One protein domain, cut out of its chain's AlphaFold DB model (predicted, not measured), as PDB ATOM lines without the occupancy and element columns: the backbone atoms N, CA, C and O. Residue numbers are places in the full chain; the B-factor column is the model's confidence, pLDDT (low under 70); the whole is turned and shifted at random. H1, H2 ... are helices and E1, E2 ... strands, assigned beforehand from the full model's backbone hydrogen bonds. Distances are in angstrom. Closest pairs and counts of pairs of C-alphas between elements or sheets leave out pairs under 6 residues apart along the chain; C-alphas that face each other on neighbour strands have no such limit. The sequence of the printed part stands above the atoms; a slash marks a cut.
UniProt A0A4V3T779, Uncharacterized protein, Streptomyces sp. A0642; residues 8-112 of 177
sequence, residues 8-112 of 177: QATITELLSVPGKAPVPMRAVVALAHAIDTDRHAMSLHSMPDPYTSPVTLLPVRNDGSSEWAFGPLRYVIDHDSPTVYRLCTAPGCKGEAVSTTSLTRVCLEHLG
ATOM      1  N   GLN A   8       0.134  -1.453  17.937       79.56
ATOM      2  CA  GLN A   8       1.396  -0.871  18.390       79.56
ATOM      3  C   GLN A   8       2.016  -1.776  19.451       79.56
ATOM      4  O   GLN A   8       1.324  -2.191  20.378       79.56
ATOM      5  N   ALA A   9       3.298  -2.087  19.294       76.88
ATOM      6  CA  ALA A   9       4.071  -2.902  20.223       76.88
ATOM      7  C   ALA A   9       5.555  -2.530  20.114       76.88
ATOM      8  O   ALA A   9       6.027  -2.164  19.040       76.88
ATOM      9  N   THR A  10       6.310  -2.609  21.201       81.19
ATOM     10  CA  THR A  10       7.778  -2.485  21.143       81.19
ATOM     11  C   THR A  10       8.404  -3.712  20.474       81.19
ATOM     12  O   THR A  10       7.776  -4.768  20.402       81.19
ATOM     13  N   ILE A  11       9.662  -3.613  20.015       77.31
ATOM     14  CA  ILE A  11      10.383  -4.748  19.403       77.31
ATOM     15  C   ILE A  11      10.370  -5.992  20.302       77.31
ATOM     16  O   ILE A  11      10.179  -7.106  19.820       77.31
ATOM     17  N   THR A  12      10.523  -5.819  21.614       75.56
ATOM     18  CA  THR A  12      10.502  -6.928  22.578       75.56
ATOM     19  C   THR A  12       9.118  -7.557  22.741       75.56
ATOM     20  O   THR A  12       9.012  -8.761  22.956       75.56
ATOM     21  N   GLU A  13       8.052  -6.772  22.590       80.12
ATOM     22  CA  GLU A  13       6.666  -7.250  22.672       80.12
ATOM     23  C   GLU A  13       6.234  -8.029  21.418       80.12
ATOM     24  O   GLU A  13       5.238  -8.753  21.455       80.12
ATOM     25  N   LEU A  14       7.007  -7.959  20.324       75.06
ATOM     26  CA  LEU A  14       6.711  -8.671  19.073       75.06
ATOM     27  C   LEU A  14       6.759 -10.194  19.213       75.06
ATOM     28  O   LEU A  14       6.120 -10.907  18.440       75.06
ATOM     29  N   LEU A  15       7.470 -10.691  20.225       77.25
ATOM     30  CA  LEU A  15       7.540 -12.117  20.542       77.25
ATOM     31  C   LEU A  15       6.178 -12.693  20.948       77.25
ATOM     32  O   LEU A  15       5.942 -13.890  20.789       77.25
ATOM     33  N   SER A  16       5.279 -11.856  21.470       74.19
ATOM     34  CA  SER A  16       4.000 -12.300  22.020       74.19
ATOM     35  C   SER A  16       2.923 -11.222  21.907       74.19
ATOM     36  O   SER A  16       2.376 -10.769  22.913       74.19
ATOM     37  N   VAL A  17       2.597 -10.811  20.678       73.56
ATOM     38  CA  VAL A  17       1.491  -9.871  20.438       73.56
ATOM     39  C   VAL A  17       0.148 -10.609  20.560       73.56
ATOM     40  O   VAL A  17      -0.103 -11.547  19.795       73.56
ATOM     41  N   PRO A  18      -0.757 -10.199  21.470       66.12
ATOM     42  CA  PRO A  18      -2.066 -10.828  21.610       66.12
ATOM     43  C   PRO A  18      -2.866 -10.786  20.300       66.12
ATOM     44  O   PRO A  18      -2.996  -9.741  19.666       66.12
ATOM     45  N   GLY A  19      -3.430 -11.927  19.893       65.50
ATOM     46  CA  GLY A  19      -4.250 -12.024  18.676       65.50
ATOM     47  C   GLY A  19      -3.460 -12.076  17.362       65.50
ATOM     48  O   GLY A  19      -4.052 -11.936  16.289       65.50
ATOM     49  N   LYS A  20      -2.141 -12.286  17.423       67.75
ATOM     50  CA  LYS A  20      -1.265 -12.489  16.262       67.75
ATOM     51  C   LYS A  20      -0.415 -13.742  16.444       67.75
ATOM     52  O   LYS A  20      -0.202 -14.198  17.565       67.75
ATOM     53  N   ALA A  21       0.048 -14.305  15.329       69.81
ATOM     54  CA  ALA A  21       1.041 -15.368  15.378       69.81
ATOM     55  C   ALA A  21       2.329 -14.817  16.022       69.81
ATOM     56  O   ALA A  21       2.717 -13.689  15.699       69.81
ATOM     57  N   PRO A  22       2.965 -15.567  16.940       71.75
ATOM     58  CA  PRO A  22       4.213 -15.138  17.552       71.75
ATOM     59  C   PRO A  22       5.298 -15.007  16.483       71.75
ATOM     60  O   PRO A  22       5.459 -15.885  15.635       71.75
ATOM     61  N   VAL A  23       6.041 -13.905  16.532       77.12
ATOM     62  CA  VAL A  23       7.147 -13.643  15.609       77.12
ATOM     63  C   VAL A  23       8.390 -14.371  16.127       77.12
ATOM     64  O   VAL A  23       8.729 -14.217  17.305       77.12
ATOM     65  N   PRO A  24       9.106 -15.150  15.297       82.00
ATOM     66  CA  PRO A  24      10.323 -15.822  15.738       82.00
ATOM     67  C   PRO A  24      11.371 -14.827  16.246       82.00
ATOM     68  O   PRO A  24      11.637 -13.812  15.602       82.00
ATOM     69  N   MET A  25      12.054 -15.157  17.348       83.94
ATOM     70  CA  MET A  25      13.089 -14.293  17.944       83.94
ATOM     71  C   MET A  25      14.156 -13.852  16.930       83.94
ATOM     72  O   MET A  25      14.591 -12.705  16.939       83.94
ATOM     73  N   ARG A  26      14.550 -14.741  16.009       84.19
ATOM     74  CA  ARG A  26      15.516 -14.413  14.947       84.19
ATOM     75  C   ARG A  26      15.023 -13.292  14.033       84.19
ATOM     76  O   ARG A  26      15.808 -12.426  13.667       84.19
ATOM     77  N   ALA A  27      13.739 -13.297  13.696       82.12
ATOM     78  CA  ALA A  27      13.129 -12.285  12.849       82.12
ATOM     79  C   ALA A  27      12.986 -10.939  13.586       82.12
ATOM     80  O   ALA A  27      13.254  -9.887  13.010       82.12
ATOM     81  N   VAL A  28      12.680 -10.975  14.889       83.44
ATOM     82  CA  VAL A  28      12.672  -9.783  15.757       83.44
ATOM     83  C   VAL A  28      14.060  -9.135  15.829       83.44
ATOM     84  O   VAL A  28      14.188  -7.924  15.658       83.44
ATOM     85  N   VAL A  29      15.113  -9.936  16.026       85.94
ATOM     86  CA  VAL A  29      16.501  -9.444  16.048       85.94
ATOM     87  C   VAL A  29      16.908  -8.862  14.692       85.94
ATOM     88  O   VAL A  29      17.508  -7.788  14.643       85.94
ATOM     89  N   ALA A  30      16.550  -9.525  13.589       86.06
ATOM     90  CA  ALA A  30      16.838  -9.029  12.246       86.06
ATOM     91  C   ALA A  30      16.150  -7.680  11.972       86.06
ATOM     92  O   ALA A  30      16.769  -6.780  11.402       86.06
ATOM     93  N   LEU A  31      14.903  -7.503  12.425       86.25
ATOM     94  CA  LEU A  31      14.183  -6.231  12.324       86.25
ATOM     95  C   LEU A  31      14.871  -5.126  13.122       86.25
ATOM     96  O   LEU A  31      15.070  -4.031  12.600       86.25
ATOM     97  N   ALA A  32      15.244  -5.414  14.371       86.06
ATOM     98  CA  ALA A  32      15.922  -4.451  15.231       86.06
ATOM     99  C   ALA A  32      17.232  -3.966  14.600       86.06
ATOM    100  O   ALA A  32      17.485  -2.763  14.532       86.06
ATOM    101  N   HIS A  33      18.021  -4.898  14.061       87.50
ATOM    102  CA  HIS A  33      19.262  -4.579  13.368       87.50
ATOM    103  C   HIS A  33      19.030  -3.774  12.081       87.50
ATOM    104  O   HIS A  33      19.761  -2.818  11.816       87.50
ATOM    105  N   ALA A  34      18.002  -4.114  11.293       87.75
ATOM    106  CA  ALA A  34      17.647  -3.356  10.097       87.75
ATOM    107  C   ALA A  34      17.267  -1.910  10.446       87.75
ATOM    108  O   ALA A  34      17.813  -0.986   9.850       87.75
ATOM    109  N   ILE A  35      16.415  -1.710  11.457       87.19
ATOM    110  CA  ILE A  35      16.013  -0.373  11.911       87.19
ATOM    111  C   ILE A  35      17.215   0.440  12.379       87.19
ATOM    112  O   ILE A  35      17.340   1.607  12.010       87.19
ATOM    113  N   ASP A  36      18.096  -0.158  13.177       86.69
ATOM    114  CA  ASP A  36      19.267   0.543  13.690       86.69
ATOM    115  C   ASP A  36      20.236   0.941  12.568       86.69
ATOM    116  O   ASP A  36      20.655   2.097  12.488       86.69
ATOM    117  N   THR A  37      20.501   0.025  11.632       86.50
ATOM    118  CA  THR A  37      21.322   0.293  10.439       86.50
ATOM    119  C   THR A  37      20.752   1.452   9.628       86.50
ATOM    120  O   THR A  37      21.480   2.349   9.206       86.50
ATOM    121  N   ASP A  38      19.436   1.462   9.433       85.81
ATOM    122  CA  ASP A  38      18.765   2.445   8.592       85.81
ATOM    123  C   ASP A  38      18.700   3.821   9.273       85.81
ATOM    124  O   ASP A  38      18.881   4.844   8.612       85.81
ATOM    125  N   ARG A  39      18.528   3.863  10.603       84.25
ATOM    126  CA  ARG A  39      18.628   5.102  11.392       84.25
ATOM    127  C   ARG A  39      20.004   5.743  11.252       84.25
ATOM    128  O   ARG A  39      20.076   6.957  11.061       84.25
ATOM    129  N   HIS A  40      21.068   4.944  11.326       82.56
ATOM    130  CA  HIS A  40      22.439   5.428  11.170       82.56
ATOM    131  C   HIS A  40      22.729   5.867   9.730       82.56
ATOM    132  O   HIS A  40      23.206   6.979   9.524       82.56
ATOM    133  N   ALA A  41      22.395   5.041   8.735       81.38
ATOM    134  CA  ALA A  41      22.675   5.326   7.325       81.38
ATOM    135  C   ALA A  41      21.948   6.576   6.799       81.38
ATOM    136  O   ALA A  41      22.458   7.265   5.921       81.38
ATOM    137  N   MET A  42      20.760   6.873   7.332       78.19
ATOM    138  CA  MET A  42      19.950   8.031   6.937       78.19
ATOM    139  C   MET A  42      20.110   9.235   7.882       78.19
ATOM    140  O   MET A  42      19.368  10.209   7.754       78.19
ATOM    141  N   SER A  43      21.032   9.169   8.849       79.81
ATOM    142  CA  SER A  43      21.248  10.201   9.875       79.81
ATOM    143  C   SER A  43      19.966  10.608  10.623       79.81
ATOM    144  O   SER A  43      19.779  11.767  11.001       79.81
ATOM    145  N   LEU A  44      19.061   9.652  10.866       76.69
ATOM    146  CA  LEU A  44      17.777   9.858  11.553       76.69
ATOM    147  C   LEU A  44      17.964   9.870  13.080       76.69
ATOM    148  O   LEU A  44      17.280   9.160  13.815       76.69
ATOM    149  N   HIS A  45      18.903  10.679  13.570       69.44
ATOM    150  CA  HIS A  45      19.294  10.724  14.985       69.44
ATOM    151  C   HIS A  45      18.172  11.193  15.923       69.44
ATOM    152  O   HIS A  45      18.213  10.921  17.119       69.44
ATOM    153  N   SER A  46      17.160  11.881  15.387       74.69
ATOM    154  CA  SER A  46      15.966  12.302  16.125       74.69
ATOM    155  C   SER A  46      14.901  11.210  16.242       74.69
ATOM    156  O   SER A  46      13.956  11.374  17.013       74.69
ATOM    157  N   MET A  47      15.023  10.098  15.502       77.06
ATOM    158  CA  MET A  47      14.141   8.957  15.723       77.06
ATOM    159  C   MET A  47      14.468   8.314  17.067       77.06
ATOM    160  O   MET A  47      15.647   8.139  17.380       77.06
ATOM    161  N   PRO A  48      13.451   7.934  17.850       77.38
ATOM    162  CA  PRO A  48      13.672   7.345  19.157       77.38
ATOM    163  C   PRO A  48      14.212   5.912  19.030       77.38
ATOM    164  O   PRO A  48      14.208   5.318  17.947       77.38
ATOM    165  N   ASP A  49      14.732   5.372  20.130       78.44
ATOM    166  CA  ASP A  49      15.329   4.037  20.153       78.44
ATOM    167  C   ASP A  49      14.265   2.966  19.828       78.44
ATOM    168  O   ASP A  49      13.192   2.967  20.446       78.44
ATOM    169  N   PRO A  50      14.517   2.068  18.855       70.81
ATOM    170  CA  PRO A  50      13.572   1.031  18.458       70.81
ATOM    171  C   PRO A  50      13.269  -0.005  19.552       70.81
ATOM    172  O   PRO A  50      12.214  -0.634  19.505       70.81
ATOM    173  N   TYR A  51      14.130  -0.165  20.559       72.69
ATOM    174  CA  TYR A  51      13.867  -1.044  21.702       72.69
ATOM    175  C   TYR A  51      12.892  -0.430  22.711       72.69
ATOM    176  O   TYR A  51      12.217  -1.161  23.431       72.69
ATOM    177  N   THR A  52      12.789   0.900  22.759       73.81
ATOM    178  CA  THR A  52      11.949   1.618  23.733       73.81
ATOM    179  C   THR A  52      10.723   2.276  23.107       73.81
ATOM    180  O   THR A  52       9.946   2.919  23.808       73.81
ATOM    181  N   SER A  53      10.564   2.163  21.789       76.56
ATOM    182  CA  SER A  53       9.554   2.897  21.030       76.56
ATOM    183  C   SER A  53       8.605   1.947  20.310       76.56
ATOM    184  O   SER A  53       9.031   0.891  19.837       76.56
ATOM    185  N   PRO A  54       7.319   2.311  20.194       74.81
ATOM    186  CA  PRO A  54       6.338   1.450  19.563       74.81
ATOM    187  C   PRO A  54       6.615   1.322  18.062       74.81
ATOM    188  O   PRO A  54       6.695   2.308  17.326       74.81
ATOM    189  N   VAL A  55       6.714   0.080  17.606       78.81
ATOM    190  CA  VAL A  55       6.620  -0.322  16.207       78.81
ATOM    191  C   VAL A  55       5.144  -0.570  15.905       78.81
ATOM    192  O   VAL A  55       4.410  -1.167  16.692       78.81
ATOM    193  N   THR A  56       4.681  -0.094  14.756       80.88
ATOM    194  CA  THR A  56       3.334  -0.394  14.273       80.88
ATOM    195  C   THR A  56       3.376  -1.674  13.453       80.88
ATOM    196  O   THR A  56       3.979  -1.718  12.383       80.88
ATOM    197  N   LEU A  57       2.713  -2.711  13.948       74.62
ATOM    198  CA  LEU A  57       2.414  -3.922  13.207       74.62
ATOM    199  C   LEU A  57       1.226  -3.652  12.279       74.62
ATOM    200  O   LEU A  57       0.104  -3.388  12.726       74.62
ATOM    201  N   LEU A  58       1.474  -3.761  10.981       71.06
ATOM    202  CA  LEU A  58       0.449  -3.730   9.952       71.06
ATOM    203  C   LEU A  58      -0.071  -5.159   9.699       71.06
ATOM    204  O   LEU A  58       0.596  -6.145  10.025       71.06
ATOM    205  N   PRO A  59      -1.312  -5.315   9.205       62.81
ATOM    206  CA  PRO A  59      -1.932  -6.627   9.069       62.81
ATOM    207  C   PRO A  59      -1.092  -7.593   8.217       62.81
ATOM    208  O   PRO A  59      -0.624  -7.242   7.135       62.81
ATOM    209  N   VAL A  60      -0.949  -8.819   8.737       60.41
ATOM    210  CA  VAL A  60      -0.276  -9.963   8.102       60.41
ATOM    211  C   VAL A  60      -0.858 -10.180   6.706       60.41
ATOM    212  O   VAL A  60      -2.082 -10.201   6.539       60.41
ATOM    213  N   ARG A  61       0.008 -10.305   5.703       63.44
ATOM    214  CA  ARG A  61      -0.392 -10.617   4.329       63.44
ATOM    215  C   ARG A  61      -0.794 -12.095   4.242       63.44
ATOM    216  O   ARG A  61      -0.452 -12.910   5.093       63.44
ATOM    217  N   ASN A  62      -1.547 -12.451   3.200       55.38
ATOM    218  CA  ASN A  62      -2.052 -13.820   3.005       55.38
ATOM    219  C   ASN A  62      -0.939 -14.872   2.810       55.38
ATOM    220  O   ASN A  62      -1.227 -16.062   2.859       55.38
ATOM    221  N   ASP A  63       0.297 -14.435   2.570       60.12
ATOM    222  CA  ASP A  63       1.495 -15.266   2.407       60.12
ATOM    223  C   ASP A  63       2.207 -15.572   3.737       60.12
ATOM    224  O   ASP A  63       3.255 -16.200   3.731       60.12
ATOM    225  N   GLY A  64       1.654 -15.133   4.873       60.69
ATOM    226  CA  GLY A  64       2.267 -15.322   6.185       60.69
ATOM    227  C   GLY A  64       3.272 -14.234   6.561       60.69
ATOM    228  O   GLY A  64       3.663 -14.171   7.717       60.69
ATOM    229  N   SER A  65       3.633 -13.313   5.664       68.44
ATOM    230  CA  SER A  65       4.526 -12.199   5.995       68.44
ATOM    231  C   SER A  65       3.820 -11.110   6.807       68.44
ATOM    232  O   SER A  65       2.612 -10.880   6.685       68.44
ATOM    233  N   SER A  66       4.566 -10.401   7.655       72.81
ATOM    234  CA  SER A  66       4.049  -9.251   8.410       72.81
ATOM    235  C   SER A  66       4.747  -7.966   8.012       72.81
ATOM    236  O   SER A  66       5.972  -7.917   7.917       72.81
ATOM    237  N   GLU A  67       3.951  -6.926   7.777       77.94
ATOM    238  CA  GLU A  67       4.454  -5.588   7.503       77.94
ATOM    239  C   GLU A  67       4.594  -4.808   8.816       77.94
ATOM    240  O   GLU A  67       3.736  -4.870   9.698       77.94
ATOM    241  N   TRP A  68       5.684  -4.064   8.937       78.94
ATOM    242  CA  TRP A  68       6.070  -3.331  10.134       78.94
ATOM    243  C   TRP A  68       6.433  -1.904   9.767       78.94
ATOM    244  O   TRP A  68       7.106  -1.670   8.763       78.94
ATOM    245  N   ALA A  69       6.029  -0.950  10.596       76.88
ATOM    246  CA  ALA A  69       6.382   0.450  10.437       76.88
ATOM    247  C   ALA A  69       7.001   1.005  11.723       76.88
ATOM    248  O   ALA A  69       6.444   0.858  12.811       76.88
ATOM    249  N   PHE A  70       8.140   1.678  11.588       80.12
ATOM    250  CA  PHE A  70       8.809   2.405  12.659       80.12
ATOM    251  C   PHE A  70       9.051   3.848  12.205       80.12
ATOM    252  O   PHE A  70       9.982   4.136  11.450       80.12
ATOM    253  N   GLY A  71       8.156   4.755  12.606       77.81
ATOM    254  CA  GLY A  71       8.111   6.105  12.044       77.81
ATOM    255  C   GLY A  71       7.903   6.064  10.517       77.81
ATOM    256  O   GLY A  71       6.946   5.431  10.068       77.81
ATOM    257  N   PRO A  72       8.768   6.708   9.706       75.69
ATOM    258  CA  PRO A  72       8.681   6.649   8.245       75.69
ATOM    259  C   PRO A  72       9.226   5.339   7.655       75.69
ATOM    260  O   PRO A  72       8.965   5.049   6.488       75.69
ATOM    261  N   LEU A  73       9.999   4.563   8.424       85.62
ATOM    262  CA  LEU A  73      10.649   3.342   7.956       85.62
ATOM    263  C   LEU A  73       9.653   2.187   7.933       85.62
ATOM    264  O   LEU A  73       8.871   2.014   8.869       85.62
ATOM    265  N   ARG A  74       9.686   1.387   6.868       85.81
ATOM    266  CA  ARG A  74       8.739   0.292   6.644       85.81
ATOM    267  C   ARG A  74       9.472  -0.973   6.231       85.81
ATOM    268  O   ARG A  74      10.420  -0.915   5.449       85.81
ATOM    269  N   TYR A  75       9.012  -2.106   6.743       86.75
ATOM    270  CA  TYR A  75       9.663  -3.400   6.595       86.75
ATOM    271  C   TYR A  75       8.633  -4.495   6.359       86.75
ATOM    272  O   TYR A  75       7.511  -4.415   6.851       86.75
ATOM    273  N   VAL A  76       9.034  -5.543   5.654       86.12
ATOM    274  CA  VAL A  76       8.321  -6.819   5.615       86.12
ATOM    275  C   VAL A  76       9.245  -7.877   6.171       86.12
ATOM    276  O   VAL A  76      10.413  -7.960   5.797       86.12
ATOM    277  N   ILE A  77       8.698  -8.670   7.076       80.06
ATOM    278  CA  ILE A  77       9.368  -9.824   7.647       80.06
ATOM    279  C   ILE A  77       8.653 -11.059   7.141       80.06
ATOM    280  O   ILE A  77       7.430 -11.174   7.279       80.06
ATOM    281  N   ASP A  78       9.435 -11.959   6.570       77.62
ATOM    282  CA  ASP A  78       9.026 -13.338   6.381       77.62
ATOM    283  C   ASP A  78       9.117 -14.056   7.742       77.62
ATOM    284  O   ASP A  78      10.092 -13.898   8.474       77.62
ATOM    285  N   HIS A  79       8.075 -14.780   8.152       71.62
ATOM    286  CA  HIS A  79       8.113 -15.518   9.424       71.62
ATOM    287  C   HIS A  79       8.824 -16.865   9.289       71.62
ATOM    288  O   HIS A  79       9.304 -17.394  10.292       71.62
ATOM    289  N   ASP A  80       8.942 -17.394   8.072       72.94
ATOM    290  CA  ASP A  80       9.603 -18.669   7.788       72.94
ATOM    291  C   ASP A  80      11.105 -18.485   7.501       72.94
ATOM    292  O   ASP A  80      11.905 -19.405   7.695       72.94
ATOM    293  N   SER A  81      11.516 -17.271   7.116       73.69
ATOM    294  CA  SER A  81      12.912 -16.874   6.905       73.69
ATOM    295  C   SER A  81      13.239 -15.611   7.702       73.69
ATOM    296  O   SER A  81      12.496 -14.648   7.606       73.69
ATOM    297  N   PRO A  82      14.376 -15.497   8.420       70.88
ATOM    298  CA  PRO A  82      14.752 -14.273   9.146       70.88
ATOM    299  C   PRO A  82      15.155 -13.102   8.219       70.88
ATOM    300  O   PRO A  82      15.967 -12.254   8.587       70.88
ATOM    301  N   THR A  83      14.630 -13.066   6.995       81.62
ATOM    302  CA  THR A  83      14.889 -12.042   5.993       81.62
ATOM    303  C   THR A  83      13.980 -10.842   6.229       81.62
ATOM    304  O   THR A  83      12.758 -10.966   6.326       81.62
ATOM    305  N   VAL A  84      14.592  -9.661   6.286       84.69
ATOM    306  CA  VAL A  84      13.890  -8.383   6.407       84.69
ATOM    307  C   VAL A  84      13.986  -7.644   5.081       84.69
ATOM    308  O   VAL A  84      15.066  -7.206   4.679       84.69
ATOM    309  N   TYR A  85      12.845  -7.470   4.430       86.62
ATOM    310  CA  TYR A  85      12.716  -6.660   3.228       86.62
ATOM    311  C   TYR A  85      12.385  -5.225   3.610       86.62
ATOM    312  O   TYR A  85      11.513  -4.966   4.440       86.62
ATOM    313  N   ARG A  86      13.078  -4.271   2.996       87.75
ATOM    314  CA  ARG A  86      12.879  -2.842   3.246       87.75
ATOM    315  C   ARG A  86      11.858  -2.317   2.256       87.75
ATOM    316  O   ARG A  86      12.034  -2.466   1.053       87.75
ATOM    317  N   LEU A  87      10.793  -1.700   2.745       86.81
ATOM    318  CA  LEU A  87       9.761  -1.127   1.891       86.81
ATOM    319  C   LEU A  87      10.012   0.352   1.616       86.81
ATOM    320  O   LEU A  87      10.659   1.070   2.378       86.81
ATOM    321  N   CYS A  88       9.425   0.812   0.518       84.56
ATOM    322  CA  CYS A  88       9.336   2.217   0.183       84.56
ATOM    323  C   CYS A  88       8.634   3.010   1.299       84.56
ATOM    324  O   CYS A  88       7.547   2.659   1.769       84.56
ATOM    325  N   THR A  89       9.239   4.132   1.680       80.75
ATOM    326  CA  THR A  89       8.724   5.047   2.706       80.75
ATOM    327  C   THR A  89       7.622   5.959   2.170       80.75
ATOM    328  O   THR A  89       7.035   6.716   2.937       80.75
ATOM    329  N   ALA A  90       7.311   5.900   0.867       76.25
ATOM    330  CA  ALA A  90       6.156   6.593   0.307       76.25
ATOM    331  C   ALA A  90       4.863   6.030   0.935       76.25
ATOM    332  O   ALA A  90       4.674   4.803   0.928       76.25
ATOM    333  N   PRO A  91       3.971   6.883   1.474       70.81
ATOM    334  CA  PRO A  91       2.741   6.437   2.119       70.81
ATOM    335  C   PRO A  91       1.915   5.518   1.212       70.81
ATOM    336  O   PRO A  91       1.658   5.836   0.056       70.81
ATOM    337  N   GLY A  92       1.518   4.352   1.726       70.56
ATOM    338  CA  GLY A  92       0.702   3.381   0.987       70.56
ATOM    339  C   GLY A  92       1.444   2.560  -0.078       70.56
ATOM    340  O   GLY A  92       0.889   1.578  -0.568       70.56
ATOM    341  N   CYS A  93       2.701   2.881  -0.408       76.88
ATOM    342  CA  CYS A  93       3.478   2.098  -1.369       76.88
ATOM    343  C   CYS A  93       3.864   0.731  -0.789       76.88
ATOM    344  O   CYS A  93       4.256   0.644   0.367       76.88
ATOM    345  N   LYS A  94       3.796  -0.347  -1.569       78.56
ATOM    346  CA  LYS A  94       4.239  -1.687  -1.130       78.56
ATOM    347  C   LYS A  94       5.484  -2.185  -1.865       78.56
ATOM    348  O   LYS A  94       5.833  -3.352  -1.740       78.56
ATOM    349  N   GLY A  95       6.113  -1.319  -2.659       81.00
ATOM    350  CA  GLY A  95       7.323  -1.652  -3.401       81.00
ATOM    351  C   GLY A  95       8.536  -1.757  -2.482       81.00
ATOM    352  O   GLY A  95       8.659  -0.994  -1.523       81.00
ATOM    353  N   GLU A  96       9.436  -2.681  -2.802       85.38
ATOM    354  CA  GLU A  96      10.730  -2.813  -2.136       85.38
ATOM    355  C   GLU A  96      11.606  -1.584  -2.420       85.38
ATOM    356  O   GLU A  96      11.618  -1.049  -3.534       85.38
ATOM    357  N   ALA A  97      12.294  -1.094  -1.393       84.38
ATOM    358  CA  ALA A  97      13.227   0.012  -1.516       84.38
ATOM    359  C   ALA A  97      14.517  -0.462  -2.195       84.38
ATOM    360  O   ALA A  97      15.067  -1.497  -1.832       84.38
ATOM    361  N   VAL A  98      15.028   0.325  -3.141       77.12
ATOM    362  CA  VAL A  98      16.244  -0.032  -3.901       77.12
ATOM    363  C   VAL A  98      17.529   0.600  -3.369       77.12
ATOM    364  O   VAL A  98      18.612   0.248  -3.819       77.12
ATOM    365  N   SER A  99      17.426   1.536  -2.426       68.06
ATOM    366  CA  SER A  99      18.576   2.241  -1.852       68.06
ATOM    367  C   SER A  99      18.590   2.113  -0.337       68.06
ATOM    368  O   SER A  99      17.551   2.236   0.318       68.06
ATOM    369  N   THR A 100      19.780   1.902   0.223       66.00
ATOM    370  CA  THR A 100      20.006   1.860   1.670       66.00
ATOM    371  C   THR A 100      20.572   3.160   2.236       66.00
ATOM    372  O   THR A 100      20.452   3.356   3.441       66.00
ATOM    373  N   THR A 101      21.113   4.047   1.392       64.94
ATOM    374  CA  THR A 101      21.915   5.226   1.783       64.94
ATOM    375  C   THR A 101      21.265   6.574   1.461       64.94
ATOM    376  O   THR A 101      21.818   7.623   1.778       64.94
ATOM    377  N   SER A 102      20.093   6.594   0.823       65.06
ATOM    378  CA  SER A 102      19.394   7.847   0.517       65.06
ATOM    379  C   SER A 102      18.607   8.379   1.720       65.06
ATOM    380  O   SER A 102      17.998   7.606   2.456       65.06
ATOM    381  N   LEU A 103      18.528   9.711   1.858       64.75
ATOM    382  CA  LEU A 103      17.729  10.400   2.893       64.75
ATOM    383  C   LEU A 103      16.243   9.997   2.900       64.75
ATOM    384  O   LEU A 103      15.562  10.148   3.911       64.75
ATOM    385  N   THR A 104      15.731   9.478   1.784       67.62
ATOM    386  CA  THR A 104      14.413   8.844   1.677       67.62
ATOM    387  C   THR A 104      14.544   7.515   0.948       67.62
ATOM    388  O   THR A 104      15.263   7.405  -0.047       67.62
ATOM    389  N   ARG A 105      13.850   6.479   1.426       76.25
ATOM    390  CA  ARG A 105      13.887   5.153   0.807       76.25
ATOM    391  C   ARG A 105      12.718   4.951  -0.126       76.25
ATOM    392  O   ARG A 105      11.565   4.893   0.292       76.25
ATOM    393  N   VAL A 106      13.014   4.788  -1.406       79.69
ATOM    394  CA  VAL A 106      11.989   4.634  -2.433       79.69
ATOM    395  C   VAL A 106      12.200   3.404  -3.292       79.69
ATOM    396  O   VAL A 106      13.326   2.949  -3.481       79.69
ATOM    397  N   CYS A 107      11.094   2.849  -3.780       82.25
ATOM    398  CA  CYS A 107      11.109   1.833  -4.824       82.25
ATOM    399  C   CYS A 107      11.403   2.471  -6.187       82.25
ATOM    400  O   CYS A 107      11.322   3.691  -6.328       82.25
ATOM    401  N   LEU A 108      11.688   1.656  -7.204       76.88
ATOM    402  CA  LEU A 108      11.944   2.130  -8.575       76.88
ATOM    403  C   LEU A 108      10.831   3.038  -9.117       76.88
ATOM    404  O   LEU A 108      11.116   4.054  -9.747       76.88
ATOM    405  N   GLU A 109       9.574   2.704  -8.827       75.12
ATOM    406  CA  GLU A 109       8.408   3.486  -9.243       75.12
ATOM    407  C   GLU A 109       8.440   4.902  -8.644       75.12
ATOM    408  O   GLU A 109       8.388   5.892  -9.372       75.12
ATOM    409  N   HIS A 110       8.639   5.018  -7.327       74.62
ATOM    410  CA  HIS A 110       8.726   6.317  -6.652       74.62
ATOM    411  C   HIS A 110      10.050   7.041  -6.894       74.62
ATOM    412  O   HIS A 110      10.096   8.267  -6.832       74.62
ATOM    413  N   LEU A 111      11.120   6.319  -7.221       68.44
ATOM    414  CA  LEU A 111      12.391   6.912  -7.620       68.44
ATOM    415  C   LEU A 111      12.253   7.708  -8.927       68.44
ATOM    416  O   LEU A 111      12.908   8.741  -9.080       68.44
ATOM    417  N   GLY A 112      11.384   7.249  -9.835       57.44
ATOM    418  CA  GLY A 112      11.054   7.936 -11.085       57.44
ATOM    419  C   GLY A 112      10.154   9.168 -10.918       57.44
ATOM    420  O   GLY A 112      10.166  10.033 -11.798       57.44
TER     421      GLY A 112
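What this domain is: This is residues 8 to 112 of the 177 residues of an uncharacterized protein of Streptomyces sp. A0642 (UniProt A0A4V3T779). A strongly twisted sheet of four strands has one long helix, H2, over one face; the short helix H1 folds back beside H2's beginning, and the short helix H3 lies off the sheet after a long loop. The 105 printed residues run H1, H2, E1, E2, E3, E4, H3, with under half in named elements, class mixed. The antiparallel sheet, order E1, E2, E3, E4, is a meander, each strand the antiparallel neighbour of the one before. The whole is compact, radius of gyration of the C-alphas 13.1 A, spanning 38 by 30 by 21 A.

Where its parts are: Find C-alpha 11 at (10.383, -4.748, 19.403), where H1 begins, residues 11 to 16. H2, residues 25 to 41, runs 24.3 A. Then come E1, residues 55 to 57; E2, 66 to 70, 13.3 A; E3, 73 to 77, 13.2 A; and E4, 84 to 87. H3, residues 108 to 112, ends at C-alpha 112, (11.054, 7.936, -11.085).

How they stand to each other: Look first at the sheet: N 56 and O 69 of E1 and E2 are 2.8 A apart, N 68 and O 75 of E2 and E3 2.8 A, N 76 and O 85 of E3 and E4 2.8 A, each within hydrogen-bond range. H2 is on the sheet at a height of 9.2 A, over E3, and runs along the strands, at 26 degrees to E3 on the local plane; its closest C-alphas to E3 are Ala 27 and Ile 77, 6.9 A. H1 and H2 form a helical hairpin and touch, through residues 25 to 32 of H2 alone, closest C-alphas Leu 15 and Met 25, 6.5 A. H1 only grazes the sheet, with residues 11 to 14. H3 is not on the sheet and is apart from H1 and H2. Every O i to N i+4 pair is within range in H2 and H3; H1 has 0 of 2, and 2 of 3 O i to N i+3 pairs.

The domain as a whole: The C-alphas farthest apart, of Pro 18 and Gly 112, are 39.9 A apart. The printed part has no cut. The links H2 to E1 and E4 to H3 are long. Low pLDDT, under 70, falls at residues 18 to 21, 45, 59 to 65, 99 to 104 and 111 to 112.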